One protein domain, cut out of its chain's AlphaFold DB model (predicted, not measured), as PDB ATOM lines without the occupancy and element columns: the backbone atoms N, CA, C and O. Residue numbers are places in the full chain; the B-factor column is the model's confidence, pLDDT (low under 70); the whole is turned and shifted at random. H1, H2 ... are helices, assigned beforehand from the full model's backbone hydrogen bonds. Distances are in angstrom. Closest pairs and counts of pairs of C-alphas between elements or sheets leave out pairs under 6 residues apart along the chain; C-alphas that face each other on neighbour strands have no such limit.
ATOM      1  N   ALA A  35    -114.397  51.142 -51.915       48.41
ATOM      2  CA  ALA A  35    -113.818  51.484 -50.614       48.41
ATOM      3  C   ALA A  35    -114.825  52.204 -49.699       48.41
ATOM      4  O   ALA A  35    -114.797  52.007 -48.483       48.41
ATOM      5  N   LYS A  36    -115.730  53.003 -50.287       45.25
ATOM      6  CA  LYS A  36    -116.724  53.816 -49.568       45.25
ATOM      7  C   LYS A  36    -117.979  53.033 -49.149       45.25
ATOM      8  O   LYS A  36    -118.607  53.408 -48.166       45.25
ATOM      9  N   TYR A  37    -118.330  51.954 -49.856       42.53
ATOM     10  CA  TYR A  37    -119.575  51.195 -49.653       42.53
ATOM     11  C   TYR A  37    -119.372  49.719 -49.273       42.53
ATOM     12  O   TYR A  37    -120.308  48.933 -49.376       42.53
ATOM     13  N   PHE A  38    -118.183  49.317 -48.809       55.53
ATOM     14  CA  PHE A  38    -117.982  47.991 -48.208       55.53
ATOM     15  C   PHE A  38    -118.128  48.053 -46.678       55.53
ATOM     16  O   PHE A  38    -117.162  48.375 -45.987       55.53
ATOM     17  N   PRO A  39    -119.291  47.721 -46.096       53.62
ATOM     18  CA  PRO A  39    -119.432  47.574 -44.645       53.62
ATOM     19  C   PRO A  39    -118.780  46.286 -44.100       53.62
ATOM     20  O   PRO A  39    -118.852  46.026 -42.901       53.62
ATOM     21  N   LEU A  40    -118.177  45.467 -44.970       59.94
ATOM     22  CA  LEU A  40    -117.654  44.143 -44.642       59.94
ATOM     23  C   LEU A  40    -116.382  44.274 -43.804       59.94
ATOM     24  O   LEU A  40    -115.399  44.860 -44.252       59.94
ATOM     25  N   LYS A  41    -116.427  43.735 -42.585       62.44
ATOM     26  CA  LYS A  41    -115.286  43.689 -41.668       62.44
ATOM     27  C   LYS A  41    -114.504  42.419 -41.941       62.44
ATOM     28  O   LYS A  41    -115.078  41.330 -41.943       62.44
ATOM     29  N   ILE A  42    -113.200  42.542 -42.144       61.34
ATOM     30  CA  ILE A  42    -112.337  41.368 -42.258       61.34
ATOM     31  C   ILE A  42    -112.123  40.817 -40.860       61.34
ATOM     32  O   ILE A  42    -111.610  41.510 -39.982       61.34
ATOM     33  N   LYS A  43    -112.515  39.562 -40.646       67.94
ATOM     34  CA  LYS A  43    -112.246  38.887 -39.381       67.94
ATOM     35  C   LYS A  43    -110.776  38.455 -39.359       67.94
ATOM     36  O   LYS A  43    -110.386  37.574 -40.130       67.94
ATOM     37  N   PRO A  44    -109.944  39.044 -38.486       59.72
ATOM     38  CA  PRO A  44    -108.511  38.755 -38.436       59.72
ATOM     39  C   PRO A  44    -108.218  37.324 -37.961       59.72
ATOM     40  O   PRO A  44    -107.144  36.793 -38.220       59.72
ATOM     41  N   GLU A  45    -109.175  36.693 -37.282       61.41
ATOM     42  CA  GLU A  45    -109.104  35.318 -36.776       61.41
ATOM     43  C   GLU A  45    -109.138  34.254 -37.884       61.41
ATOM     44  O   GLU A  45    -108.641  33.150 -37.688       61.41
ATOM     45  N   LEU A  46    -109.665  34.598 -39.064       65.69
ATOM     46  CA  LEU A  46    -109.699  33.721 -40.240       65.69
ATOM     47  C   LEU A  46    -108.404  33.776 -41.060       65.69
ATOM     48  O   LEU A  46    -108.205  32.985 -41.983       65.69
ATOM     49  N   VAL A  47    -107.511  34.717 -40.744       73.94
ATOM     50  CA  VAL A  47    -106.234  34.865 -41.434       73.94
ATOM     51  C   VAL A  47    -105.260  33.827 -40.896       73.94
ATOM     52  O   VAL A  47    -104.797  33.913 -39.756       73.94
ATOM     53  N   ILE A  48    -104.898  32.861 -41.740       75.44
ATOM     54  CA  ILE A  48    -103.870  31.883 -41.390       75.44
ATOM     55  C   ILE A  48    -102.520  32.593 -41.316       75.44
ATOM     56  O   ILE A  48    -102.013  33.167 -42.282       75.44
ATOM     57  N   LYS A  49    -101.960  32.543 -40.115       77.88
ATOM     58  CA  LYS A  49    -100.681  33.120 -39.737       77.88
ATOM     59  C   LYS A  49     -99.529  32.257 -40.272       77.88
ATOM     60  O   LYS A  49     -99.517  31.060 -39.983       77.88
ATOM     61  N   PRO A  50     -98.569  32.815 -41.037       77.88
ATOM     62  CA  PRO A  50     -97.375  32.075 -41.425       77.88
ATOM     63  C   PRO A  50     -96.516  31.767 -40.192       77.88
ATOM     64  O   PRO A  50     -96.493  32.531 -39.220       77.88
ATOM     65  N   ASP A  51     -95.788  30.657 -40.255       82.19
ATOM     66  CA  ASP A  51     -94.735  30.326 -39.299       82.19
ATOM     67  C   ASP A  51     -93.619  31.385 -39.329       82.19
ATOM     68  O   ASP A  51     -93.413  32.072 -40.333       82.19
ATOM     69  N   LEU A  52     -92.876  31.532 -38.223       80.69
ATOM     70  CA  LEU A  52     -91.802  32.532 -38.124       80.69
ATOM     71  C   LEU A  52     -90.783  32.383 -39.266       80.69
ATOM     72  O   LEU A  52     -90.307  33.379 -39.806       80.69
ATOM     73  N   PHE A  53     -90.485  31.151 -39.681       78.88
ATOM     74  CA  PHE A  53     -89.558  30.898 -40.779       78.88
ATOM     75  C   PHE A  53     -90.060  31.494 -42.104       78.88
ATOM     76  O   PHE A  53     -89.356  32.301 -42.715       78.88
ATOM     77  N   THR A  54     -91.288  31.187 -42.532       79.62
ATOM     78  CA  THR A  54     -91.835  31.754 -43.777       79.62
ATOM     79  C   THR A  54     -92.082  33.256 -43.651       79.62
ATOM     80  O   THR A  54     -91.913  33.993 -44.624       79.62
ATOM     81  N   LEU A  55     -92.420  33.746 -42.459       81.88
ATOM     82  CA  LEU A  55     -92.587  35.171 -42.191       81.88
ATOM     83  C   LEU A  55     -91.297  35.961 -42.463       81.88
ATOM     84  O   LEU A  55     -91.331  36.961 -43.183       81.88
ATOM     85  N   TYR A  56     -90.155  35.516 -41.933       81.56
ATOM     86  CA  TYR A  56     -88.891  36.240 -42.095       81.56
ATOM     87  C   TYR A  56     -88.202  35.949 -43.429       81.56
ATOM     88  O   TYR A  56     -87.759  36.886 -44.089       81.56
ATOM     89  N   PHE A  57     -88.148  34.690 -43.867       79.19
ATOM     90  CA  PHE A  57     -87.405  34.317 -45.077       79.19
ATOM     91  C   PHE A  57     -88.237  34.373 -46.358       79.19
ATOM     92  O   PHE A  57     -87.689  34.567 -47.440       79.19
ATOM     93  N   GLY A  58     -89.554  34.212 -46.257       77.75
ATOM     94  CA  GLY A  58     -90.460  34.295 -47.398       77.75
ATOM     95  C   GLY A  58     -91.048  35.693 -47.575       77.75
ATOM     96  O   GLY A  58     -90.970  36.285 -48.653       77.75
ATOM     97  N   PHE A  59     -91.630  36.245 -46.508       78.06
ATOM     98  CA  PHE A  59     -92.313  37.540 -46.560       78.06
ATOM     99  C   PHE A  59     -91.431  38.731 -46.205       78.06
ATOM    100  O   PHE A  59     -91.814  39.849 -46.537       78.06
ATOM    101  N   PHE A  60     -90.248  38.528 -45.620       81.62
ATOM    102  CA  PHE A  60     -89.393  39.608 -45.110       81.62
ATOM    103  C   PHE A  60     -90.102  40.470 -44.051       81.62
ATOM    104  O   PHE A  60     -89.993  41.697 -44.045       81.62
ATOM    105  N   GLY A  61     -90.847  39.817 -43.154       81.94
ATOM    106  CA  GLY A  61     -91.463  40.424 -41.976       81.94
ATOM    107  C   GLY A  61     -92.983  40.595 -42.044       81.94
ATOM    108  O   GLY A  61     -93.631  40.415 -43.078       81.94
ATOM    109  N   VAL A  62     -93.553  40.984 -40.898       80.94
ATOM    110  CA  VAL A  62     -95.006  41.101 -40.669       80.94
ATOM    111  C   VAL A  62     -95.649  42.154 -41.565       80.94
ATOM    112  O   VAL A  62     -96.702  41.905 -42.145       80.94
ATOM    113  N   ASN A  63     -95.007  43.308 -41.742       79.31
ATOM    114  CA  ASN A  63     -95.572  44.408 -42.527       79.31
ATOM    115  C   ASN A  63     -95.747  44.038 -44.003       79.31
ATOM    116  O   ASN A  63     -96.785  44.316 -44.601       79.31
ATOM    117  N   LYS A  64     -94.748  43.378 -44.593       80.00
ATOM    118  CA  LYS A  64     -94.811  42.957 -45.994       80.00
ATOM    119  C   LYS A  64     -95.766  41.781 -46.186       80.00
ATOM    120  O   LYS A  64     -96.486  41.755 -47.179       80.00
ATOM    121  N   TRP A  65     -95.846  40.868 -45.218       82.75
ATOM    122  CA  TRP A  65     -96.892  39.847 -45.200       82.75
ATOM    123  C   TRP A  65     -98.300  40.469 -45.182       82.75
ATOM    124  O   TRP A  65     -99.104  40.145 -46.051       82.75
ATOM    125  N   ARG A  66     -98.577  41.414 -44.271       79.94
ATOM    126  CA  ARG A  66     -99.879  42.101 -44.173       79.94
ATOM    127  C   ARG A  66    -100.260  42.803 -45.474       79.94
ATOM    128  O   ARG A  66    -101.375  42.617 -45.947       79.94
ATOM    129  N   ARG A  67     -99.326  43.540 -46.084       80.06
ATOM    130  CA  ARG A  67     -99.540  44.183 -47.391       80.06
ATOM    131  C   ARG A  67     -99.854  43.168 -48.483       80.06
ATOM    132  O   ARG A  67    -100.835  43.335 -49.188       80.06
ATOM    133  N   ASN A  68     -99.100  42.072 -48.561       81.56
ATOM    134  CA  ASN A  68     -99.361  41.024 -49.548       81.56
ATOM    135  C   ASN A  68    -100.730  40.353 -49.349       81.56
ATOM    136  O   ASN A  68    -101.403  40.044 -50.332       81.56
ATOM    137  N   VAL A  69    -101.154  40.124 -48.100       80.94
ATOM    138  CA  VAL A  69    -102.503  39.618 -47.790       80.94
ATOM    139  C   VAL A  69    -103.558  40.633 -48.226       80.94
ATOM    140  O   VAL A  69    -104.516  40.252 -48.896       80.94
ATOM    141  N   ALA A  70    -103.364  41.914 -47.903       79.00
ATOM    142  CA  ALA A  70    -104.284  42.986 -48.265       79.00
ATOM    143  C   ALA A  70    -104.427  43.153 -49.783       79.00
ATOM    144  O   ALA A  70    -105.545  43.227 -50.291       79.00
ATOM    145  N   ASP A  71    -103.308  43.136 -50.506       80.12
ATOM    146  CA  ASP A  71    -103.268  43.203 -51.965       80.12
ATOM    147  C   ASP A  71    -103.973  41.998 -52.594       80.12
ATOM    148  O   ASP A  71    -104.803  42.158 -53.484       80.12
ATOM    149  N   THR A  72    -103.695  40.786 -52.102       80.50
ATOM    150  CA  THR A  72    -104.315  39.561 -52.631       80.50
ATOM    151  C   THR A  72    -105.823  39.560 -52.393       80.50
ATOM    152  O   THR A  72    -106.591  39.193 -53.281       80.50
ATOM    153  N   LEU A  73    -106.265  39.976 -51.207       77.50
ATOM    154  CA  LEU A  73    -107.683  40.021 -50.875       77.50
ATOM    155  C   LEU A  73    -108.419  41.079 -51.705       77.50
ATOM    156  O   LEU A  73    -109.491  40.794 -52.232       77.50
ATOM    157  N   ALA A  74    -107.830  42.262 -51.886       79.75
ATOM    158  CA  ALA A  74    -108.400  43.296 -52.740       79.75
ATOM    159  C   ALA A  74    -108.541  42.835 -54.196       79.75
ATOM    160  O   ALA A  74    -109.611  42.995 -54.781       79.75
ATOM    161  N   ASP A  75    -107.516  42.179 -54.746       79.00
ATOM    162  CA  ASP A  75    -107.547  41.628 -56.104       79.00
ATOM    163  C   ASP A  75    -108.662  40.579 -56.265       79.00
ATOM    164  O   ASP A  75    -109.310  40.490 -57.315       79.00
ATOM    165  N   ARG A  76    -108.919  39.775 -55.223       76.44
ATOM    166  CA  ARG A  76    -109.999  38.775 -55.206       76.44
ATOM    167  C   ARG A  76    -111.378  39.419 -55.149       76.44
ATOM    168  O   ARG A  76    -112.253  39.008 -55.908       76.44
ATOM    169  N   VAL A  77    -111.553  40.439 -54.316       78.25
ATOM    170  CA  VAL A  77    -112.800  41.211 -54.223       78.25
ATOM    171  C   VAL A  77    -113.111  41.917 -55.537       78.25
ATOM    172  O   VAL A  77    -114.236  41.842 -56.028       78.25
ATOM    173  N   GLU A  78    -112.108  42.546 -56.142       75.94
ATOM    174  CA  GLU A  78    -112.241  43.199 -57.442       75.94
ATOM    175  C   GLU A  78    -112.595  42.179 -58.528       75.94
ATOM    176  O   GLU A  78    -113.554  42.365 -59.275       75.94
ATOM    177  N   THR A  79    -111.888  41.047 -58.576       77.75
ATOM    178  CA  THR A  79    -112.184  39.974 -59.535       77.75
ATOM    179  C   THR A  79    -113.601  39.429 -59.359       77.75
ATOM    180  O   THR A  79    -114.281  39.167 -60.352       77.75
ATOM    181  N   GLN A  80    -114.057  39.258 -58.117       74.44
ATOM    182  CA  GLN A  80    -115.406  38.791 -57.818       74.44
ATOM    183  C   GLN A  80    -116.458  39.777 -58.318       74.44
ATOM    184  O   GLN A  80    -117.422  39.381 -58.981       74.44
ATOM    185  N   TRP A  81    -116.239  41.067 -58.072       73.94
ATOM    186  CA  TRP A  81    -117.114  42.108 -58.584       73.94
ATOM    187  C   TRP A  81    -117.153  42.120 -60.118       73.94
ATOM    188  O   TRP A  81    -118.234  42.152 -60.696       73.94
ATOM    189  N   LEU A  82    -116.006  42.001 -60.792       73.81
ATOM    190  CA  LEU A  82    -115.948  41.976 -62.260       73.81
ATOM    191  C   LEU A  82    -116.702  40.785 -62.877       73.81
ATOM    192  O   LEU A  82    -117.224  40.901 -63.991       73.81
ATOM    193  N   ILE A  83    -116.727  39.646 -62.177       73.00
ATOM    194  CA  ILE A  83    -117.399  38.417 -62.624       73.00
ATOM    195  C   ILE A  83    -118.901  38.480 -62.354       73.00
ATOM    196  O   ILE A  83    -119.697  38.147 -63.227       73.00
ATOM    197  N   THR A  84    -119.289  38.878 -61.146       70.06
ATOM    198  CA  THR A  84    -120.673  38.745 -60.666       70.06
ATOM    199  C   THR A  84    -121.467  40.048 -60.719       70.06
ATOM    200  O   THR A  84    -122.673  40.031 -60.487       70.06
ATOM    201  N   ASN A  85    -120.813  41.176 -61.021       71.19
ATOM    202  CA  ASN A  85    -121.367  42.533 -60.975       71.19
ATOM    203  C   ASN A  85    -122.047  42.889 -59.634       71.19
ATOM    204  O   ASN A  85    -122.805  43.855 -59.565       71.19
ATOM    205  N   ARG A  86    -121.769  42.140 -58.557       71.19
ATOM    206  CA  ARG A  86    -122.292  42.375 -57.202       71.19
ATOM    207  C   ARG A  86    -121.165  42.493 -56.185       71.19
ATOM    208  O   ARG A  86    -120.050  42.032 -56.425       71.19
ATOM    209  N   SER A  87    -121.455  43.105 -55.040       69.56
ATOM    210  CA  SER A  87    -120.561  43.031 -53.885       69.56
ATOM    211  C   SER A  87    -120.538  41.597 -53.322       69.56
ATOM    212  O   SER A  87    -121.560  40.898 -53.358       69.56
ATOM    213  N   PRO A  88    -119.382  41.132 -52.815       68.94
ATOM    214  CA  PRO A  88    -119.291  39.877 -52.093       68.94
ATOM    215  C   PRO A  88    -120.095  39.972 -50.795       68.94
ATOM    216  O   PRO A  88    -120.208  41.038 -50.186       68.94
ATOM    217  N   THR A  89    -120.666  38.852 -50.372       76.00
ATOM    218  CA  THR A  89    -121.316  38.745 -49.059       76.00
ATOM    219  C   THR A  89    -120.267  38.570 -47.954       76.00
ATOM    220  O   THR A  89    -119.104  38.271 -48.230       76.00
ATOM    221  N   GLN A  90    -120.648  38.746 -46.682       74.44
ATOM    222  CA  GLN A  90    -119.722  38.532 -45.557       74.44
ATOM    223  C   GLN A  90    -119.210  37.088 -45.505       74.44
ATOM    224  O   GLN A  90    -118.027  36.874 -45.261       74.44
ATOM    225  N   ASP A  91    -120.064  36.111 -45.808       74.44
ATOM    226  CA  ASP A  91    -119.660  34.706 -45.850       74.44
ATOM    227  C   ASP A  91    -118.661  34.430 -46.982       74.44
ATOM    228  O   ASP A  91    -117.697  33.696 -46.786       74.44
ATOM    229  N   GLU A  92    -118.833  35.061 -48.147       72.75
ATOM    230  CA  GLU A  92    -117.872  34.964 -49.253       72.75
ATOM    231  C   GLU A  92    -116.541  35.637 -48.907       72.75
ATOM    232  O   GLU A  92    -115.480  35.091 -49.202       72.75
ATOM    233  N   MET A  93    -116.578  36.789 -48.231       75.25
ATOM    234  CA  MET A  93    -115.379  37.475 -47.746       75.25
ATOM    235  C   MET A  93    -114.594  36.646 -46.729       75.25
ATOM    236  O   MET A  93    -113.364  36.600 -46.801       75.25
ATOM    237  N   ASP A  94    -115.281  35.970 -45.811       77.75
ATOM    238  CA  ASP A  94    -114.668  35.096 -44.807       77.75
ATOM    239  C   ASP A  94    -113.952  33.903 -45.485       77.75
ATOM    240  O   ASP A  94    -112.812  33.557 -45.140       77.75
ATOM    241  N   VAL A  95    -114.565  33.332 -46.530       78.62
ATOM    242  CA  VAL A  95    -113.958  32.270 -47.350       78.62
ATOM    243  C   VAL A  95    -112.770  32.794 -48.146       78.62
ATOM    244  O   VAL A  95    -111.708  32.170 -48.128       78.62
ATOM    245  N   TYR A  96    -112.891  33.953 -48.799       77.12
ATOM    246  CA  TYR A  96    -111.775  34.556 -49.529       77.12
ATOM    247  C   TYR A  96    -110.607  34.887 -48.607       77.12
ATOM    248  O   TYR A  96    -109.463  34.658 -48.982       77.12
ATOM    249  N   THR A  97    -110.870  35.351 -47.387       78.12
ATOM    250  CA  THR A  97    -109.828  35.636 -46.394       78.12
ATOM    251  C   THR A  97    -109.072  34.360 -46.007       78.12
ATOM    252  O   THR A  97    -107.836  34.335 -46.004       78.12
ATOM    253  N   THR A  98    -109.796  33.267 -45.761       79.50
ATOM    254  CA  THR A  98    -109.203  31.968 -45.403       79.50
ATOM    255  C   THR A  98    -108.443  31.351 -46.582       79.50
ATOM    256  O   THR A  98    -107.302  30.911 -46.442       79.50
ATOM    257  N   ALA A  99    -109.044  31.354 -47.774       76.44
ATOM    258  CA  ALA A  99    -108.450  30.794 -48.982       76.44
ATOM    259  C   ALA A  99    -107.222  31.596 -49.437       76.44
ATOM    260  O   ALA A  99    -106.185  31.000 -49.725       76.44
ATOM    261  N   ALA A 100    -107.298  32.931 -49.439       75.19
ATOM    262  CA  ALA A 100    -106.196  33.800 -49.841       75.19
ATOM    263  C   ALA A 100    -105.020  33.712 -48.866       75.19
ATOM    264  O   ALA A 100    -103.882  33.569 -49.308       75.19
ATOM    265  N   SER A 101    -105.267  33.738 -47.552       78.12
ATOM    266  CA  SER A 101    -104.188  33.608 -46.560       78.12
ATOM    267  C   SER A 101    -103.489  32.245 -46.651       78.12
ATOM    268  O   SER A 101    -102.256  32.182 -46.657       78.12
ATOM    269  N   ARG A 102    -104.250  31.156 -46.837       77.62
ATOM    270  CA  ARG A 102    -103.702  29.806 -47.037       77.62
ATOM    271  C   ARG A 102    -102.917  29.670 -48.341       77.62
ATOM    272  O   ARG A 102    -101.826  29.102 -48.348       77.62
ATOM    273  N   ALA A 103    -103.457  30.191 -49.438       76.12
ATOM    274  CA  ALA A 103    -102.807  30.158 -50.742       76.12
ATOM    275  C   ALA A 103    -101.509  30.974 -50.739       76.12
ATOM    276  O   ALA A 103    -100.497  30.527 -51.277       76.12
ATOM    277  N   LEU A 104    -101.518  32.137 -50.081       77.44
ATOM    278  CA  LEU A 104    -100.348  32.995 -49.934       77.44
ATOM    279  C   LEU A 104     -99.236  32.287 -49.150       77.44
ATOM    280  O   LEU A 104     -98.082  32.322 -49.566       77.44
ATOM    281  N   TYR A 105     -99.578  31.575 -48.074       78.25
ATOM    282  CA  TYR A 105     -98.622  30.755 -47.330       78.25
ATOM    283  C   TYR A 105     -97.958  29.689 -48.217       78.25
ATOM    284  O   TYR A 105     -96.731  29.651 -48.341       78.25
ATOM    285  N   TYR A 106     -98.758  28.872 -48.910       77.69
ATOM    286  CA  TYR A 106     -98.228  27.821 -49.784       77.69
ATOM    287  C   TYR A 106     -97.506  28.346 -51.017       77.69
ATOM    288  O   TYR A 106     -96.698  27.607 -51.567       77.69
ATOM    289  N   LYS A 107     -97.770  29.581 -51.452       75.75
ATOM    290  CA  LYS A 107     -97.059  30.255 -52.545       75.75
ATOM    291  C   LYS A 107     -95.677  30.754 -52.125       75.75
ATOM    292  O   LYS A 107     -94.776  30.835 -52.955       75.75
ATOM    293  N   THR A 108     -95.515  31.110 -50.854       76.62
ATOM    294  CA  THR A 108     -94.310  31.786 -50.363       76.62
ATOM    295  C   THR A 108     -93.339  30.846 -49.650       76.62
ATOM    296  O   THR A 108     -92.156  31.164 -49.588       76.62
ATOM    297  N   ILE A 109     -93.777  29.674 -49.181       82.75
ATOM    298  CA  ILE A 109     -92.913  28.724 -48.461       82.75
ATOM    299  C   ILE A 109     -91.887  27.995 -49.350       82.75
ATOM    300  O   ILE A 109     -90.812  27.625 -48.885       82.75
ATOM    301  N   GLY A 110     -92.155  27.803 -50.644       77.88
ATOM    302  CA  GLY A 110     -91.275  26.991 -51.490       77.88
ATOM    303  C   GLY A 110     -89.930  27.625 -51.802       77.88
ATOM    304  O   GLY A 110     -88.933  26.913 -51.852       77.88
ATOM    305  N   ALA A 111     -89.881  28.946 -51.977       80.94
ATOM    306  CA  ALA A 111     -88.627  29.655 -52.205       80.94
ATOM    307  C   ALA A 111     -87.646  29.514 -51.017       80.94
ATOM    308  O   ALA A 111     -86.534  29.030 -51.239       80.94
ATOM    309  N   PRO A 112     -88.018  29.839 -49.759       81.38
ATOM    310  CA  PRO A 112     -87.109  29.684 -48.628       81.38
ATOM    311  C   PRO A 112     -86.772  28.214 -48.342       81.38
ATOM    312  O   PRO A 112     -85.612  27.909 -48.063       81.38
ATOM    313  N   CYS A 113     -87.718  27.277 -48.486       83.25
ATOM    314  CA  CYS A 113     -87.419  25.849 -48.328       83.25
ATOM    315  C   CYS A 113     -86.433  25.336 -49.388       83.25
ATOM    316  O   CYS A 113     -85.483  24.630 -49.050       83.25
ATOM    317  N   ALA A 114     -86.609  25.703 -50.659       79.88
ATOM    318  CA  ALA A 114     -85.710  25.278 -51.729       79.88
ATOM    319  C   ALA A 114     -84.321  25.925 -51.619       79.88
ATOM    320  O   ALA A 114     -83.311  25.259 -51.855       79.88
ATOM    321  N   ALA A 115     -84.244  27.189 -51.196       80.75
ATOM    322  CA  ALA A 115     -82.976  27.844 -50.886       80.75
ATOM    323  C   ALA A 115     -82.230  27.109 -49.757       80.75
ATOM    324  O   ALA A 115     -81.041  26.813 -49.877       80.75
ATOM    325  N   TYR A 116     -82.936  26.736 -48.687       84.56
ATOM    326  CA  TYR A 116     -82.343  26.014 -47.561       84.56
ATOM    327  C   TYR A 116     -81.875  24.602 -47.946       84.56
ATOM    328  O   TYR A 116     -80.752  24.202 -47.645       84.56
ATOM    329  N   LEU A 117     -82.697  23.850 -48.683       86.75
ATOM    330  CA  LEU A 117     -82.335  22.503 -49.131       86.75
ATOM    331  C   LEU A 117     -81.186  22.515 -50.146       86.75
ATOM    332  O   LEU A 117     -80.298  21.667 -50.074       86.75
ATOM    333  N   SER A 118     -81.164  23.479 -51.070       80.25
ATOM    334  CA  SER A 118     -80.095  23.583 -52.073       80.25
ATOM    335  C   SER A 118     -78.758  23.976 -51.448       80.25
ATOM    336  O   SER A 118     -77.737  23.360 -51.754       80.25
ATOM    337  N   THR A 119     -78.756  24.943 -50.527       81.94
ATOM    338  CA  THR A 119     -77.549  25.322 -49.776       81.94
ATOM    339  C   THR A 119     -77.052  24.173 -48.898       81.94
ATOM    340  O   THR A 119     -75.860  23.864 -48.932       81.94
ATOM    341  N   GLY A 120     -77.952  23.466 -48.206       84.94
ATOM    342  CA  GLY A 120     -77.622  22.267 -47.432       84.94
ATOM    343  C   GLY A 120     -77.052  21.130 -48.287       84.94
ATOM    344  O   GLY A 120     -76.072  20.500 -47.897       84.94
ATOM    345  N   TRP A 121     -77.601  20.894 -49.481       85.69
ATOM    346  CA  TRP A 121     -77.101  19.869 -50.403       85.69
ATOM    347  C   TRP A 121     -75.721  20.213 -50.971       85.69
ATOM    348  O   TRP A 121     -74.853  19.342 -51.047       85.69
ATOM    349  N   ILE A 122     -75.487  21.481 -51.326       83.88
ATOM    350  CA  ILE A 122     -74.168  21.950 -51.769       83.88
ATOM    351  C   ILE A 122     -73.155  21.807 -50.632       83.88
ATOM    352  O   ILE A 122     -72.075  21.272 -50.869       83.88
ATOM    353  N   ALA A 123     -73.510  22.209 -49.408       80.94
ATOM    354  CA  ALA A 123     -72.658  22.035 -48.235       80.94
ATOM    355  C   ALA A 123     -72.358  20.551 -47.966       80.94
ATOM    356  O   ALA A 123     -71.211  20.165 -47.786       80.94
ATOM    357  N   TYR A 124     -73.363  19.678 -48.020       84.25
ATOM    358  CA  TYR A 124     -73.164  18.237 -47.866       84.25
ATOM    359  C   TYR A 124     -72.227  17.664 -48.939       84.25
ATOM    360  O   TYR A 124     -71.317  16.890 -48.634       84.25
ATOM    361  N   LYS A 125     -72.413  18.069 -50.199       84.12
ATOM    362  CA  LYS A 125     -71.566  17.638 -51.309       84.12
ATOM    363  C   LYS A 125     -70.126  18.118 -51.135       84.12
ATOM    364  O   LYS A 125     -69.207  17.327 -51.317       84.12
ATOM    365  N   THR A 126     -69.910  19.366 -50.724       78.88
ATOM    366  CA  THR A 126     -68.557  19.885 -50.491       78.88
ATOM    367  C   THR A 126     -67.868  19.177 -49.324       78.88
ATOM    368  O   THR A 126     -66.703  18.816 -49.480       78.88
ATOM    369  N   ILE A 127     -68.575  18.871 -48.224       79.31
ATOM    370  CA  ILE A 127     -68.059  18.033 -47.115       79.31
ATOM    371  C   ILE A 127     -67.645  16.644 -47.612       79.31
ATOM    372  O   ILE A 127     -66.629  16.092 -47.181       79.31
ATOM    373  N   LYS A 128     -68.462  16.043 -48.480       79.75
ATOM    374  CA  LYS A 128     -68.233  14.687 -48.981       79.75
ATOM    375  C   LYS A 128     -67.039  14.629 -49.932       79.75
ATOM    376  O   LYS A 128     -66.206  13.738 -49.785       79.75
ATOM    377  N   ASP A 129     -66.960  15.580 -50.859       76.75
ATOM    378  CA  ASP A 129     -65.929  15.631 -51.899       76.75
ATOM    379  C   ASP A 129     -64.571  16.086 -51.335       76.75
ATOM    380  O   ASP A 129     -63.523  15.719 -51.860       76.75
ATOM    381  N   HIS A 130     -64.568  16.842 -50.230       72.25
ATOM    382  CA  HIS A 130     -63.353  17.368 -49.615       72.25
ATOM    383  C   HIS A 130     -63.221  16.901 -48.165       72.25
ATOM    384  O   HIS A 130     -63.740  17.506 -47.227       72.25
ATOM    385  N   SER A 131     -62.433  15.843 -47.967       65.00
ATOM    386  CA  SER A 131     -62.122  15.286 -46.645       65.00
ATOM    387  C   SER A 131     -61.535  16.312 -45.665       65.00
ATOM    388  O   SER A 131     -61.758  16.181 -44.464       65.00
ATOM    389  N   TRP A 132     -60.870  17.368 -46.155       65.69
ATOM    390  CA  TRP A 132     -60.321  18.458 -45.336       65.69
ATOM    391  C   TRP A 132     -61.376  19.364 -44.686       65.69
ATOM    392  O   TRP A 132     -61.021  20.197 -43.847       65.69
ATOM    393  N   MET A 133     -62.648  19.231 -45.073       64.69
ATOM    394  CA  MET A 133     -63.774  19.977 -44.509       64.69
ATOM    395  C   MET A 133     -64.525  19.205 -43.410       64.69
ATOM    396  O   MET A 133     -65.340  19.788 -42.694       64.69
ATOM    397  N   LYS A 134     -64.250  17.905 -43.230       70.75
ATOM    398  CA  LYS A 134     -64.895  17.091 -42.191       70.75
ATOM    399  C   LYS A 134     -64.446  17.537 -40.794       70.75
ATOM    400  O   LYS A 134     -63.253  17.649 -40.537       70.75
ATOM    401  N   GLY A 135     -65.408  17.768 -39.897       71.00
ATOM    402  CA  GLY A 135     -65.155  18.123 -38.492       71.00
ATOM    403  C   GLY A 135     -64.859  19.602 -38.219       71.00
ATOM    404  O   GLY A 135     -64.587  19.945 -37.075       71.00
ATOM    405  N   LYS A 136     -64.926  20.475 -39.233       75.88
ATOM    406  CA  LYS A 136     -64.666  21.916 -39.086       75.88
ATOM    407  C   LYS A 136     -65.926  22.708 -38.763       75.88
ATOM    408  O   LYS A 136     -66.984  22.440 -39.336       75.88
ATOM    409  N   THR A 137     -65.810  23.708 -37.890       76.94
ATOM    410  CA  THR A 137     -66.930  24.578 -37.489       76.94
ATOM    411  C   THR A 137     -67.315  25.572 -38.596       76.94
ATOM    412  O   THR A 137     -66.443  25.986 -39.356       76.94
ATOM    413  N   PRO A 138     -68.574  26.048 -38.699       73.75
ATOM    414  CA  PRO A 138     -68.983  27.000 -39.745       73.75
ATOM    415  C   PRO A 138     -68.107  28.265 -39.846       73.75
ATOM    416  O   PRO A 138     -67.939  28.827 -40.927       73.75
ATOM    417  N   ALA A 139     -67.497  28.696 -38.739       76.56
ATOM    418  CA  ALA A 139     -66.554  29.811 -38.719       76.56
ATOM    419  C   ALA A 139     -65.227  29.484 -39.434       76.56
ATOM    420  O   ALA A 139     -64.701  30.307 -40.184       76.56
ATOM    421  N   GLU A 140     -64.708  28.268 -39.269       79.31
ATOM    422  CA  GLU A 140     -63.502  27.792 -39.958       79.31
ATOM    423  C   GLU A 140     -63.731  27.627 -41.462       79.31
ATOM    424  O   GLU A 140     -62.828  27.877 -42.259       79.31
ATOM    425  N   TRP A 141     -64.949  27.269 -41.869       75.81
ATOM    426  CA  TRP A 141     -65.336  27.227 -43.280       75.81
ATOM    427  C   TRP A 141     -65.243  28.606 -43.924       75.81
ATOM    428  O   TRP A 141     -64.684  28.749 -45.009       75.81
ATOM    429  N   LEU A 142     -65.752  29.629 -43.235       79.69
ATOM    430  CA  LEU A 142     -65.683  31.015 -43.692       79.69
ATOM    431  C   LEU A 142     -64.243  31.531 -43.737       79.69
ATOM    432  O   LEU A 142     -63.863  32.210 -44.693       79.69
ATOM    433  N   ALA A 143     -63.424  31.178 -42.745       79.44
ATOM    434  CA  ALA A 143     -62.005  31.512 -42.742       79.44
ATOM    435  C   ALA A 143     -61.278  30.877 -43.941       79.44
ATOM    436  O   ALA A 143     -60.556  31.575 -44.654       79.44
ATOM    437  N   LEU A 144     -61.541  29.597 -44.223       75.31
ATOM    438  CA  LEU A 144     -60.957  28.864 -45.350       75.31
ATOM    439  C   LEU A 144     -61.463  29.367 -46.708       75.31
ATOM    440  O   LEU A 144     -60.701  29.449 -47.670       75.31
ATOM    441  N   ALA A 145     -62.732  29.762 -46.802       77.12
ATOM    442  CA  ALA A 145     -63.269  30.412 -47.993       77.12
ATOM    443  C   ALA A 145     -62.573  31.757 -48.250       77.12
ATOM    444  O   ALA A 145     -62.203  32.061 -49.385       77.12
ATOM    445  N   ARG A 146     -62.319  32.541 -47.195       81.25
ATOM    446  CA  ARG A 146     -61.620  33.828 -47.299       81.25
ATOM    447  C   ARG A 146     -60.154  33.662 -47.698       81.25
ATOM    448  O   ARG A 146     -59.650  34.474 -48.474       81.25
ATOM    449  N   THR A 147     -59.467  32.634 -47.200       80.50
ATOM    450  CA  THR A 147     -58.089  32.334 -47.617       80.50
ATOM    451  C   THR A 147     -58.035  31.813 -49.051       80.50
ATOM    452  O   THR A 147     -57.176  32.254 -49.807       80.50
ATOM    453  N   ASN A 148     -58.980  30.961 -49.462       74.94
ATOM    454  CA  ASN A 148     -59.054  30.450 -50.835       74.94
ATOM    455  C   ASN A 148     -59.411  31.539 -51.854       74.94
ATOM    456  O   ASN A 148     -58.847  31.545 -52.941       74.94
ATOM    457  N   TRP A 149     -60.262  32.507 -51.500       79.69
ATOM    458  CA  TRP A 149     -60.490  33.685 -52.345       79.69
ATOM    459  C   TRP A 149     -59.190  34.477 -52.545       79.69
ATOM    460  O   TRP A 149     -58.861  34.864 -53.663       79.69
ATOM    461  N   LYS A 150     -58.401  34.688 -51.486       83.31
ATOM    462  CA  LYS A 150     -57.120  35.403 -51.606       83.31
ATOM    463  C   LYS A 150     -56.058  34.624 -52.392       83.31
ATOM    464  O   LYS A 150     -55.231  35.258 -53.036       83.31
ATOM    465  N   ALA A 151     -56.070  33.294 -52.319       81.75
ATOM    466  CA  ALA A 151     -55.090  32.437 -52.984       81.75
ATOM    467  C   ALA A 151     -55.411  32.198 -54.469       81.75
ATOM    468  O   ALA A 151     -54.507  32.225 -55.298       81.75
ATOM    469  N   ASP A 152     -56.684  31.987 -54.808       80.31
ATOM    470  CA  ASP A 152     -57.142  31.717 -56.172       80.31
ATOM    471  C   ASP A 152     -58.543  32.302 -56.390       80.31
ATOM    472  O   ASP A 152     -59.579  31.627 -56.356       80.31
ATOM    473  N   SER A 153     -58.569  33.620 -56.581       79.19
ATOM    474  CA  SER A 153     -59.803  34.388 -56.736       79.19
ATOM    475  C   SER A 153     -60.602  33.970 -57.968       79.19
ATOM    476  O   SER A 153     -61.831  34.001 -57.925       79.19
ATOM    477  N   TYR A 154     -59.934  33.546 -59.041       83.31
ATOM    478  CA  TYR A 154     -60.573  33.214 -60.310       83.31
ATOM    479  C   TYR A 154     -61.345  31.893 -60.231       83.31
ATOM    480  O   TYR A 154     -62.537  31.850 -60.551       83.31
ATOM    481  N   ASN A 155     -60.712  30.823 -59.741       79.62
ATOM    482  CA  ASN A 155     -61.396  29.538 -59.589       79.62
ATOM    483  C   ASN A 155     -62.441  29.582 -58.467       79.62
ATOM    484  O   ASN A 155     -63.518  28.989 -58.607       79.62
ATOM    485  N   PHE A 156     -62.183  30.349 -57.401       78.50
ATOM    486  CA  PHE A 156     -63.168  30.597 -56.351       78.50
ATOM    487  C   PHE A 156     -64.395  31.348 -56.885       78.50
ATOM    488  O   PHE A 156     -65.511  30.871 -56.698       78.50
ATOM    489  N   MET A 157     -64.218  32.459 -57.613       80.94
ATOM    490  CA  MET A 157     -65.318  33.217 -58.233       80.94
ATOM    491  C   MET A 157     -66.131  32.356 -59.202       80.94
ATOM    492  O   MET A 157     -67.360  32.399 -59.183       80.94
ATOM    493  N   ARG A 158     -65.475  31.527 -60.024       85.62
ATOM    494  CA  ARG A 158     -66.158  30.628 -60.965       85.62
ATOM    495  C   ARG A 158     -66.992  29.562 -60.247       85.62
ATOM    496  O   ARG A 158     -68.130  29.299 -60.638       85.62
ATOM    497  N   SER A 159     -66.444  28.957 -59.193       77.94
ATOM    498  CA  SER A 159     -67.139  27.950 -58.379       77.94
ATOM    499  C   SER A 159     -68.278  28.559 -57.552       77.94
ATOM    500  O   SER A 159     -69.390  28.020 -57.521       77.94
ATOM    501  N   ALA A 160     -68.039  29.725 -56.946       83.25
ATOM    502  CA  ALA A 160     -69.033  30.494 -56.210       83.25
ATOM    503  C   ALA A 160     -70.171  30.948 -57.132       83.25
ATOM    504  O   ALA A 160     -71.332  30.766 -56.784       83.25
ATOM    505  N   GLY A 161     -69.858  31.436 -58.335       87.06
ATOM    506  CA  GLY A 161     -70.846  31.812 -59.344       87.06
ATOM    507  C   GLY A 161     -71.721  30.636 -59.778       87.06
ATOM    508  O   GLY A 161     -72.943  30.753 -59.794       87.06
ATOM    509  N   ARG A 162     -71.128  29.462 -60.042       87.25
ATOM    510  CA  ARG A 162     -71.892  28.244 -60.372       87.25
ATOM    511  C   ARG A 162     -72.768  27.773 -59.208       87.25
ATOM    512  O   ARG A 162     -73.898  27.344 -59.424       87.25
ATOM    513  N   SER A 163     -72.261  27.858 -57.982       81.56
ATOM    514  CA  SER A 163     -73.010  27.482 -56.777       81.56
ATOM    515  C   SER A 163     -74.160  28.453 -56.506       81.56
ATOM    516  O   SER A 163     -75.278  28.012 -56.259       81.56
ATOM    517  N   ALA A 164     -73.919  29.759 -56.641       84.62
ATOM    518  CA  ALA A 164     -74.936  30.797 -56.532       84.62
ATOM    519  C   ALA A 164     -76.018  30.634 -57.606       84.62
ATOM    520  O   ALA A 164     -77.203  30.694 -57.289       84.62
ATOM    521  N   PHE A 165     -75.628  30.338 -58.849       89.31
ATOM    522  CA  PHE A 165     -76.570  30.038 -59.924       89.31
ATOM    523  C   PHE A 165     -77.412  28.796 -59.619       89.31
ATOM    524  O   PHE A 165     -78.623  28.829 -59.795       89.31
ATOM    525  N   ASN A 166     -76.807  27.718 -59.110       83.81
ATOM    526  CA  ASN A 166     -77.551  26.517 -58.730       83.81
ATOM    527  C   ASN A 166     -78.561  26.799 -57.609       83.81
ATOM    528  O   ASN A 166     -79.709  26.377 -57.713       83.81
ATOM    529  N   VAL A 167     -78.167  27.523 -56.555       84.81
ATOM    530  CA  VAL A 167     -79.087  27.922 -55.472       84.81
ATOM    531  C   VAL A 167     -80.208  28.793 -56.024       84.81
ATOM    532  O   VAL A 167     -81.374  28.542 -55.729       84.81
ATOM    533  N   PHE A 168     -79.880  29.777 -56.861       86.06
ATOM    534  CA  PHE A 168     -80.864  30.636 -57.510       86.06
ATOM    535  C   PHE A 168     -81.844  29.827 -58.364       86.06
ATOM    536  O   PHE A 168     -83.051  29.987 -58.224       86.06
ATOM    537  N   PHE A 169     -81.346  28.904 -59.189       88.81
ATOM    538  CA  PHE A 169     -82.166  28.040 -60.031       88.81
ATOM    539  C   PHE A 169     -83.119  27.175 -59.199       88.81
ATOM    540  O   PHE A 169     -84.322  27.176 -59.453       88.81
ATOM    541  N   TRP A 170     -82.615  26.497 -58.163       83.62
ATOM    542  CA  TRP A 170     -83.449  25.688 -57.267       83.62
ATOM    543  C   TRP A 170     -84.448  26.529 -56.474       83.62
ATOM    544  O   TRP A 170     -85.578  26.097 -56.276       83.62
ATOM    545  N   THR A 171     -84.074  27.743 -56.069       83.19
ATOM    546  CA  THR A 171     -84.975  28.686 -55.389       83.19
ATOM    547  C   THR A 171     -86.096  29.141 -56.320       83.19
ATOM    548  O   THR A 171     -87.262  29.111 -55.932       83.19
ATOM    549  N   CYS A 172     -85.766  29.505 -57.561       84.88
ATOM    550  CA  CYS A 172     -86.741  29.862 -58.588       84.88
ATOM    551  C   CYS A 172     -87.682  28.689 -58.887       84.88
ATOM    552  O   CYS A 172     -88.895  28.877 -58.899       84.88
ATOM    553  N   LEU A 173     -87.146  27.476 -59.048       85.06
ATOM    554  CA  LEU A 173     -87.939  26.270 -59.282       85.06
ATOM    555  C   LEU A 173     -88.843  25.924 -58.085       85.06
ATOM    556  O   LEU A 173     -90.013  25.593 -58.253       85.06
ATOM    557  N   GLY A 174     -88.329  26.035 -56.861       77.62
ATOM    558  CA  GLY A 174     -89.122  25.854 -55.646       77.62
ATOM    559  C   GLY A 174     -90.243  26.885 -55.536       77.62
ATOM    560  O   GLY A 174     -91.378  26.536 -55.214       77.62
ATOM    561  N   GLY A 175     -89.951  28.144 -55.871       77.25
ATOM    562  CA  GLY A 175     -90.928  29.230 -55.913       77.25
ATOM    563  C   GLY A 175     -92.023  29.022 -56.962       77.25
ATOM    564  O   GLY A 175     -93.195  29.278 -56.675       77.25
ATOM    565  N   THR A 176     -91.693  28.516 -58.156       81.19
ATOM    566  CA  THR A 176     -92.694  28.233 -59.200       81.19
ATOM    567  C   THR A 176     -93.590  27.056 -58.823       81.19
ATOM    568  O   THR A 176     -94.813  27.184 -58.901       81.19
ATOM    569  N   ILE A 177     -93.019  25.951 -58.331       80.31
ATOM    570  CA  ILE A 177     -93.788  24.784 -57.862       80.31
ATOM    571  C   ILE A 177     -94.719  25.179 -56.711       80.31
ATOM    572  O   ILE A 177     -95.895  24.825 -56.701       80.31
ATOM    573  N   SER A 178     -94.216  25.962 -55.762       77.62
ATOM    574  CA  SER A 178     -94.975  26.480 -54.622       77.62
ATOM    575  C   SER A 178     -96.089  27.429 -55.050       77.62
ATOM    576  O   SER A 178     -97.209  27.324 -54.559       77.62
ATOM    577  N   SER A 179     -95.841  28.281 -56.045       68.50
ATOM    578  CA  SER A 179     -96.883  29.127 -56.637       68.50
ATOM    579  C   SER A 179     -97.993  28.304 -57.291       68.50
ATOM    580  O   SER A 179     -99.176  28.631 -57.147       68.50
ATOM    581  N   PHE A 180     -97.633  27.213 -57.969       69.75
ATOM    582  CA  PHE A 180     -98.602  26.301 -58.565       69.75
ATOM    583  C   PHE A 180     -99.398  25.540 -57.494       69.75
ATOM    584  O   PHE A 180    -100.627  25.520 -57.542       69.75
ATOM    585  N   ALA A 181     -98.727  24.997 -56.476       69.81
ATOM    586  CA  ALA A 181     -99.365  24.316 -55.350       69.81
ATOM    587  C   ALA A 181    -100.301  25.246 -54.560       69.81
ATOM    588  O   ALA A 181    -101.412  24.845 -54.213       69.81
ATOM    589  N   GLY A 182     -99.896  26.500 -54.338       69.75
ATOM    590  CA  GLY A 182    -100.735  27.537 -53.742       69.75
ATOM    591  C   GLY A 182    -102.005  27.766 -54.558       69.75
ATOM    592  O   GLY A 182    -103.103  27.677 -54.011       69.75
ATOM    593  N   SER A 183    -101.866  27.923 -55.878       72.06
ATOM    594  CA  SER A 183    -102.999  28.102 -56.799       72.06
ATOM    595  C   SER A 183    -103.950  26.898 -56.796       72.06
ATOM    596  O   SER A 183    -105.166  27.065 -56.745       72.06
ATOM    597  N   LEU A 184    -103.415  25.673 -56.790       70.62
ATOM    598  CA  LEU A 184    -104.220  24.452 -56.700       70.62
ATOM    599  C   LEU A 184    -104.933  24.322 -55.354       70.62
ATOM    600  O   LEU A 184    -106.096  23.926 -55.314       70.62
ATOM    601  N   SER A 185    -104.256  24.653 -54.253       75.00
ATOM    602  CA  SER A 185    -104.850  24.608 -52.915       75.00
ATOM    603  C   SER A 185    -105.991  25.615 -52.771       75.00
ATOM    604  O   SER A 185    -107.003  25.311 -52.141       75.00
ATOM    605  N   GLU A 186    -105.862  26.775 -53.414       70.00
ATOM    606  CA  GLU A 186    -106.884  27.813 -53.446       70.00
ATOM    607  C   GLU A 186    -108.108  27.353 -54.234       70.00
ATOM    608  O   GLU A 186    -109.221  27.378 -53.715       70.00
ATOM    609  N   VAL A 187    -107.890  26.843 -55.452       71.12
ATOM    610  CA  VAL A 187    -108.951  26.288 -56.302       71.12
ATOM    611  C   VAL A 187    -109.656  25.140 -55.589       71.12
ATOM    612  O   VAL A 187    -110.880  25.107 -55.557       71.12
ATOM    613  N   LYS A 188    -108.905  24.239 -54.950       74.50
ATOM    614  CA  LYS A 188    -109.464  23.129 -54.176       74.50
ATOM    615  C   LYS A 188    -110.299  23.614 -52.991       74.50
ATOM    616  O   LYS A 188    -111.386  23.093 -52.787       74.50
ATOM    617  N   THR A 189    -109.810  24.590 -52.226       74.56
ATOM    618  CA  THR A 189    -110.538  25.128 -51.064       74.56
ATOM    619  C   THR A 189    -111.830  25.806 -51.514       74.56
ATOM    620  O   THR A 189    -112.884  25.560 -50.943       74.56
ATOM    621  N   LEU A 190    -111.769  26.577 -52.598       73.19
ATOM    622  CA  LEU A 190    -112.921  27.272 -53.162       73.19
ATOM    623  C   LEU A 190    -113.933  26.314 -53.818       73.19
ATOM    624  O   LEU A 190    -115.129  26.559 -53.751       73.19
ATOM    625  N   LEU A 191    -113.472  25.206 -54.409       73.44
ATOM    626  CA  LEU A 191    -114.322  24.136 -54.953       73.44
ATOM    627  C   LEU A 191    -115.027  23.317 -53.868       73.44
ATOM    628  O   LEU A 191    -116.115  22.799 -54.103       73.44
ATOM    629  N   GLN A 192    -114.371  23.124 -52.724       76.75
ATOM    630  CA  GLN A 192    -114.890  22.299 -51.633       76.75
ATOM    631  C   GLN A 192    -115.825  23.072 -50.701       76.75
ATOM    632  O   GLN A 192    -116.610  22.442 -49.995       76.75
ATOM    633  N   ASP A 193    -115.759  24.407 -50.690       71.56
ATOM    634  CA  ASP A 193    -116.574  25.219 -49.794       71.56
ATOM    635  C   ASP A 193    -117.998  25.434 -50.352       71.56
ATOM    636  O   ASP A 193    -118.164  26.057 -51.408       71.56
ATOM    637  N   PRO A 194    -119.056  24.971 -49.652       67.50
ATOM    638  CA  PRO A 194    -120.438  25.175 -50.083       67.50
ATOM    639  C   PRO A 194    -120.837  26.659 -50.160       67.50
ATOM    640  O   PRO A 194    -121.761  27.003 -50.893       67.50
ATOM    641  N   ARG A 195    -120.133  27.561 -49.465       68.44
ATOM    642  CA  ARG A 195    -120.424  29.005 -49.469       68.44
ATOM    643  C   ARG A 195    -119.971  29.708 -50.751       68.44
ATOM    644  O   ARG A 195    -120.472  30.781 -51.064       68.44
ATOM    645  N   ALA A 196    -119.068  29.100 -51.523       67.00
ATOM    646  CA  ALA A 196    -118.563  29.650 -52.784       67.00
ATOM    647  C   ALA A 196    -119.361  29.189 -54.023       67.00
ATOM    648  O   ALA A 196    -119.020  29.550 -55.152       67.00
ATOM    649  N   GLN A 197    -120.436  28.413 -53.845       70.56
ATOM    650  CA  GLN A 197    -121.218  27.857 -54.956       70.56
ATOM    651  C   GLN A 197    -121.836  28.939 -55.851       70.56
ATOM    652  O   GLN A 197    -121.746  28.843 -57.074       70.56
ATOM    653  N   GLN A 198    -122.348  30.025 -55.265       66.81
ATOM    654  CA  GLN A 198    -122.913  31.146 -56.028       66.81
ATOM    655  C   GLN A 198    -121.864  31.844 -56.907       66.81
ATOM    656  O   GLN A 198    -122.162  32.311 -58.007       66.81
ATOM    657  N   TYR A 199    -120.612  31.896 -56.447       66.62
ATOM    658  CA  TYR A 199    -119.504  32.402 -57.250       66.62
ATOM    659  C   TYR A 199    -119.155  31.453 -58.398       66.62
ATOM    660  O   TYR A 199    -118.946  31.892 -59.530       66.62
ATOM    661  N   MET A 200    -119.111  30.151 -58.123       67.44
ATOM    662  CA  MET A 200    -118.847  29.139 -59.142       67.44
ATOM    663  C   MET A 200    -119.904  29.136 -60.247       67.44
ATOM    664  O   MET A 200    -119.565  28.970 -61.419       67.44
ATOM    665  N   GLU A 201    -121.170  29.339 -59.892       73.62
ATOM    666  CA  GLU A 201    -122.263  29.501 -60.849       73.62
ATOM    667  C   GLU A 201    -122.076  30.766 -61.690       73.62
ATOM    668  O   GLU A 201    -122.084  30.680 -62.919       73.62
ATOM    669  N   GLY A 202    -121.758  31.899 -61.055       64.75
ATOM    670  CA  GLY A 202    -121.430  33.145 -61.750       64.75
ATOM    671  C   GLY A 202    -120.253  33.003 -62.723       64.75
ATOM    672  O   GLY A 202    -120.323  33.470 -63.860       64.75
ATOM    673  N   MET A 203    -119.197  32.288 -62.328       63.75
ATOM    674  CA  MET A 203    -118.024  32.036 -63.170       63.75
ATOM    675  C   MET A 203    -118.332  31.110 -64.354       63.75
ATOM    676  O   MET A 203    -117.756  31.288 -65.425       63.75
ATOM    677  N   LYS A 204    -119.239  30.138 -64.193       72.19
ATOM    678  CA  LYS A 204    -119.687  29.267 -65.293       72.19
ATOM    679  C   LYS A 204    -120.538  30.016 -66.316       72.19
ATOM    680  O   LYS A 204    -120.471  29.696 -67.499       72.19
ATOM    681  N   THR A 205    -121.320  30.998 -65.872       72.69
ATOM    682  CA  THR A 205    -122.181  31.815 -66.744       72.69
ATOM    683  C   THR A 205    -121.468  33.003 -67.389       72.69
ATOM    684  O   THR A 205    -121.992  33.592 -68.334       72.69
ATOM    685  N   ALA A 206    -120.292  33.381 -66.887       69.25
ATOM    686  CA  ALA A 206    -119.551  34.532 -67.379       69.25
ATOM    687  C   ALA A 206    -118.764  34.205 -68.659       69.25
ATOM    688  O   ALA A 206    -118.050  33.205 -68.742       69.25
ATOM    689  N   ASP A 207    -118.855  35.096 -69.647       73.56
ATOM    690  CA  ASP A 207    -118.118  34.985 -70.902       73.56
ATOM    691  C   ASP A 207    -116.619  35.267 -70.684       73.56
ATOM    692  O   ASP A 207    -116.223  36.294 -70.122       73.56
ATOM    693  N   LYS A 208    -115.761  34.333 -71.108       74.50
ATOM    694  CA  LYS A 208    -114.319  34.352 -70.813       74.50
ATOM    695  C   LYS A 208    -113.604  35.514 -71.496       74.50
ATOM    696  O   LYS A 208    -112.646  36.046 -70.931       74.50
ATOM    697  N   ASP A 209    -114.060  35.917 -72.677       70.06
ATOM    698  CA  ASP A 209    -113.416  36.989 -73.439       70.06
ATOM    699  C   ASP A 209    -113.804  38.373 -72.917       70.06
ATOM    700  O   ASP A 209    -112.950  39.259 -72.797       70.06
ATOM    701  N   GLU A 210    -115.046  38.527 -72.462       73.62
ATOM    702  CA  GLU A 210    -115.484  39.718 -71.737       73.62
ATOM    703  C   GLU A 210    -114.737  39.855 -70.400       73.62
ATOM    704  O   GLU A 210    -114.272  40.939 -70.048       73.62
ATOM    705  N   LEU A 211    -114.513  38.748 -69.682       68.62
ATOM    706  CA  LEU A 211    -113.702  38.748 -68.463       68.62
ATOM    707  C   LEU A 211    -112.246  39.147 -68.715       68.62
ATOM    708  O   LEU A 211    -111.664  39.867 -67.903       68.62
ATOM    709  N   ARG A 212    -111.639  38.704 -69.823       73.12
ATOM    710  CA  ARG A 212    -110.278  39.117 -70.198       73.12
ATOM    711  C   ARG A 212    -110.211  40.616 -70.467       73.12
ATOM    712  O   ARG A 212    -109.325  41.276 -69.929       73.12
ATOM    713  N   ARG A 213    -111.169  41.160 -71.225       74.81
ATOM    714  CA  ARG A 213    -111.257  42.606 -71.485       74.81
ATOM    715  C   ARG A 213    -111.448  43.391 -70.194       74.81
ATOM    716  O   ARG A 213    -110.681  44.310 -69.927       74.81
ATOM    717  N   ARG A 214    -112.394  42.985 -69.345       71.19
ATOM    718  CA  ARG A 214    -112.646  43.619 -68.041       71.19
ATOM    719  C   ARG A 214    -111.426  43.598 -67.129       71.19
ATOM    720  O   ARG A 214    -111.118  44.612 -66.517       71.19
ATOM    721  N   LYS A 215    -110.690  42.485 -67.088       77.31
ATOM    722  CA  LYS A 215    -109.436  42.386 -66.327       77.31
ATOM    723  C   LYS A 215    -108.338  43.287 -66.883       77.31
ATOM    724  O   LYS A 215    -107.622  43.894 -66.097       77.31
ATOM    725  N   MET A 216    -108.210  43.405 -68.207       72.62
ATOM    726  CA  MET A 216    -107.258  44.344 -68.812       72.62
ATOM    727  C   MET A 216    -107.611  45.794 -68.466       72.62
ATOM    728  O   MET A 216    -106.732  46.538 -68.038       72.62
ATOM    729  N   TYR A 217    -108.886  46.182 -68.569       75.81
ATOM    730  CA  TYR A 217    -109.330  47.523 -68.178       75.81
ATOM    731  C   TYR A 217    -109.112  47.797 -66.685       75.81
ATOM    732  O   TYR A 217    -108.592  48.855 -66.340       75.81
ATOM    733  N   ALA A 218    -109.419  46.835 -65.812       71.19
ATOM    734  CA  ALA A 218    -109.166  46.931 -64.374       71.19
ATOM    735  C   ALA A 218    -107.667  47.065 -64.047       71.19
ATOM    736  O   ALA A 218    -107.270  47.924 -63.262       71.19
ATOM    737  N   ALA A 219    -106.804  46.294 -64.715       72.12
ATOM    738  CA  ALA A 219    -105.355  46.375 -64.525       72.12
ATOM    739  C   ALA A 219    -104.774  47.729 -64.971       72.12
ATOM    740  O   ALA A 219    -103.935  48.310 -64.275       72.12
ATOM    741  N   VAL A 220    -105.232  48.257 -66.110       77.19
ATOM    742  CA  VAL A 220    -104.822  49.578 -66.614       77.19
ATOM    743  C   VAL A 220    -105.300  50.690 -65.678       77.19
ATOM    744  O   VAL A 220    -104.544  51.614 -65.372       77.19
ATOM    745  N   ASP A 221    -106.527  50.584 -65.172       68.69
ATOM    746  CA  ASP A 221    -107.079  51.557 -64.235       68.69
ATOM    747  C   ASP A 221    -106.356  51.522 -62.876       68.69
ATOM    748  O   ASP A 221    -106.005  52.567 -62.327       68.69
ATOM    749  N   ARG A 222    -105.982  50.334 -62.382       63.28
ATOM    750  CA  ARG A 222    -105.129  50.174 -61.191       63.28
ATOM    751  C   ARG A 222    -103.771  50.852 -61.353       63.28
ATOM    752  O   ARG A 222    -103.330  51.565 -60.451       63.28
ATOM    753  N   ALA A 223    -103.118  50.684 -62.503       70.12
ATOM    754  CA  ALA A 223    -101.845  51.349 -62.784       70.12
ATOM    755  C   ALA A 223    -101.986  52.882 -62.773       70.12
ATOM    756  O   ALA A 223    -101.110  53.594 -62.275       70.12
ATOM    757  N   ARG A 224    -103.120  53.396 -63.263       73.19
ATOM    758  CA  ARG A 224    -103.442  54.826 -63.222       73.19
ATOM    759  C   ARG A 224    -103.660  55.329 -61.792       73.19
ATOM    760  O   ARG A 224    -103.169  56.407 -61.464       73.19
ATOM    761  N   ARG A 225    -104.319  54.540 -60.936       65.62
ATOM    762  CA  ARG A 225    -104.602  54.872 -59.524       65.62
ATOM    763  C   ARG A 225    -103.361  54.921 -58.648       65.62
ATOM    764  O   ARG A 225    -103.190  55.837 -57.852       65.62
ATOM    765  N   ILE A 226    -102.458  53.959 -58.831       66.19
ATOM    766  CA  ILE A 226    -101.169  53.954 -58.126       66.19
ATOM    767  C   ILE A 226    -100.395  55.239 -58.450       66.19
ATOM    768  O   ILE A 226     -99.757  55.822 -57.579       66.19
ATOM    769  N   LYS A 227    -100.509  55.727 -59.691       68.88
ATOM    770  CA  LYS A 227     -99.895  56.984 -60.126       68.88
ATOM    771  C   LYS A 227    -100.622  58.233 -59.604       68.88
ATOM    772  O   LYS A 227     -99.974  59.266 -59.468       68.88
ATOM    773  N   SER A 228    -101.925  58.165 -59.321       66.00
ATOM    774  CA  SER A 228    -102.709  59.288 -58.780       66.00
ATOM    775  C   SER A 228    -102.702  59.379 -57.249       66.00
ATOM    776  O   SER A 228    -103.172  60.379 -56.715       66.00
ATOM    777  N   GLY A 229    -102.164  58.380 -56.539       58.56
ATOM    778  CA  GLY A 229    -102.082  58.384 -55.073       58.56
ATOM    779  C   GLY A 229    -103.438  58.229 -54.372       58.56
ATOM    780  O   GLY A 229    -103.573  58.572 -53.198       58.56
ATOM    781  N   GLU A 230    -104.454  57.738 -55.082       60.94
ATOM    782  CA  GLU A 230    -105.795  57.539 -54.539       60.94
ATOM    783  C   GLU A 230    -105.807  56.383 -53.522       60.94
ATOM    784  O   GLU A 230    -105.192  55.339 -53.751       60.94
ATOM    785  N   ARG A 231    -106.496  56.555 -52.381       58.75
ATOM    786  CA  ARG A 231    -106.589  55.513 -51.343       58.75
ATOM    787  C   ARG A 231    -107.294  54.280 -51.915       58.75
ATOM    788  O   ARG A 231    -108.484  54.318 -52.217       58.75
ATOM    789  N   THR A 232    -106.549  53.189 -52.057       62.69
ATOM    790  CA  THR A 232    -107.045  51.923 -52.601       62.69
ATOM    791  C   THR A 232    -107.737  51.083 -51.527       62.69
ATOM    792  O   THR A 232    -107.528  51.274 -50.328       62.69
ATOM    793  N   ILE A 233    -108.547  50.114 -51.964       62.47
ATOM    794  CA  ILE A 233    -109.193  49.102 -51.106       62.47
ATOM    795  C   ILE A 233    -108.157  48.442 -50.174       62.47
ATOM    796  O   ILE A 233    -108.426  48.218 -48.998       62.47
ATOM    797  N   ASN A 234    -106.942  48.233 -50.678       66.06
ATOM    798  CA  ASN A 234    -105.814  47.603 -49.992       66.06
ATOM    799  C   ASN A 234    -105.427  48.362 -48.717       66.06
ATOM    800  O   ASN A 234    -105.152  47.732 -47.702       66.06
ATOM    801  N   ALA A 235    -105.463  49.700 -48.738       63.69
ATOM    802  CA  ALA A 235    -105.117  50.519 -47.577       63.69
ATOM    803  C   ALA A 235    -106.107  50.322 -46.417       63.69
ATOM    804  O   ALA A 235    -105.700  50.278 -45.260       63.69
ATOM    805  N   ARG A 236    -107.399  50.145 -46.725       66.44
ATOM    806  CA  ARG A 236    -108.438  49.878 -45.720       66.44
ATOM    807  C   ARG A 236    -108.370  48.445 -45.190       66.44
ATOM    808  O   ARG A 236    -108.528  48.219 -43.999       66.44
ATOM    809  N   ILE A 237    -108.075  47.482 -46.064       65.50
ATOM    810  CA  ILE A 237    -107.841  46.091 -45.657       65.50
ATOM    811  C   ILE A 237    -106.604  45.984 -44.751       65.50
ATOM    812  O   ILE A 237    -106.629  45.267 -43.755       65.50
ATOM    813  N   GLU A 238    -105.523  46.704 -45.066       67.44
ATOM    814  CA  GLU A 238    -104.323  46.754 -44.224       67.44
ATOM    815  C   GLU A 238    -104.634  47.345 -42.837       67.44
ATOM    816  O   GLU A 238    -104.107  46.858 -41.837       67.44
ATOM    817  N   GLU A 239    -105.513  48.346 -42.759       67.50
ATOM    818  CA  GLU A 239    -105.977  48.938 -41.500       67.50
ATOM    819  C   GLU A 239    -106.791  47.948 -40.648       67.50
ATOM    820  O   GLU A 239    -106.495  47.781 -39.463       67.50
ATOM    821  N   ASP A 240    -107.740  47.220 -41.240       65.94
ATOM    822  CA  ASP A 240    -108.512  46.182 -40.537       65.94
ATOM    823  C   ASP A 240    -107.602  45.040 -40.040       65.94
ATOM    824  O   ASP A 240    -107.735  44.551 -38.913       65.94
ATOM    825  N   LEU A 241    -106.609  44.650 -40.849       65.56
ATOM    826  CA  LEU A 241    -105.612  43.645 -40.474       65.56
ATOM    827  C   LEU A 241    -104.666  44.134 -39.369       65.56
ATOM    828  O   LEU A 241    -104.197  43.316 -38.581       65.56
ATOM    829  N   ARG A 242    -104.373  45.436 -39.278       66.50
ATOM    830  CA  ARG A 242    -103.536  46.012 -38.210       66.50
ATOM    831  C   ARG A 242    -104.223  45.958 -36.847       66.50
ATOM    832  O   ARG A 242    -103.594  45.549 -35.880       66.50
ATOM    833  N   HIS A 243    -105.508  46.296 -36.776       59.19
ATOM    834  CA  HIS A 243    -106.242  46.336 -35.504       59.19
ATOM    835  C   HIS A 243    -106.629  44.949 -34.971       59.19
ATOM    836  O   HIS A 243    -106.874  44.785 -33.780       59.19
ATOM    837  N   GLY A 244    -106.681  43.941 -35.843       49.84
ATOM    838  CA  GLY A 244    -107.106  42.591 -35.483       49.84
ATOM    839  C   GLY A 244    -105.987  41.562 -35.292       49.84
ATOM    840  O   GLY A 244    -106.206  40.478 -34.749       49.84
ATOM    841  N   SER A 245    -104.780  41.851 -35.774       50.03
ATOM    842  CA  SER A 245    -103.718  40.856 -35.883       50.03
ATOM    843  C   SER A 245    -102.829  40.845 -34.641       50.03
ATOM    844  O   SER A 245    -101.947  41.683 -34.483       50.03
ATOM    845  N   GLY A 246    -103.005  39.830 -33.787       50.44
ATOM    846  CA  GLY A 246    -102.239  39.633 -32.544       50.44
ATOM    847  C   GLY A 246    -100.719  39.421 -32.679       50.44
ATOM    848  O   GLY A 246    -100.129  38.880 -31.761       50.44
ATOM    849  N   TYR A 247    -100.088  39.788 -33.800       49.06
ATOM    850  CA  TYR A 247     -98.627  39.939 -33.884       49.06
ATOM    851  C   TYR A 247     -98.133  41.239 -33.228       49.06
ATOM    852  O   TYR A 247     -96.976  41.305 -32.833       49.06
ATOM    853  N   ASP A 248     -98.993  42.256 -33.076       48.84
ATOM    854  CA  ASP A 248     -98.616  43.507 -32.397       48.84
ATOM    855  C   ASP A 248     -98.633  43.375 -30.864       48.84
ATOM    856  O   ASP A 248     -97.946  44.119 -30.170       48.84
TER     857      ASP A 248
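Overview. This is residues 35 to 248 of the 419 residues of an uncharacterized protein of Penicillium decumbens (UniProt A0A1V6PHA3). What is the main picture? The long helix H6 runs most of the domain's length with H3 and H4, end to end, running back along it; at one end H2, packed on H3, makes a head with H7, H8 and H9, while H5 makes a corner with H6 at the other. What is its make-up? The 214 printed residues include nine named helices, H1 to H9 in chain order, and no named strand: all helix, mostly crossed packing, few touching pairs at a shallow tilt. It is loose, radius of gyration of the C-alphas 22.9 A, spanning 67 by 41 by 39 A.

Arrangement. What touches the longest helix? H6, residues 153 to 192, touches H3, residues 90 to 108, at a shallow tilt of 23 degrees, opposite ways, closest C-alphas Lys 107 and Ser 179, 4.2 A. What is the hub? H2, residues 62 to 84, touches H9, residues 233 to 244, closest C-alphas Ala 70 and Asn 234, 5.2 A, and H8, residues 208 to 228, closest C-alphas Leu 82 and Arg 214, 6.9 A. Are the backbones helical? Every O i to N i+4 pair is within hydrogen-bond range in the helices but H7, residues 194 to 205, with 6 of 8.

Along the chain. Where are the others? H1 is residues 52 to 58, H4 110 to 129 and H5 138 to 151. Where does H6 run? It goes 56.6 A from C-alpha 153 at (-59.803, 34.388, -56.736) to C-alpha 192 at (-114.890, 22.299, -51.633).

Size, cuts and confidence. Is it continuous? The printed part has no cut and no long link. Where is confidence low? 57 residues are under pLDDT 70, among them 35 to 46 and 225 to 248.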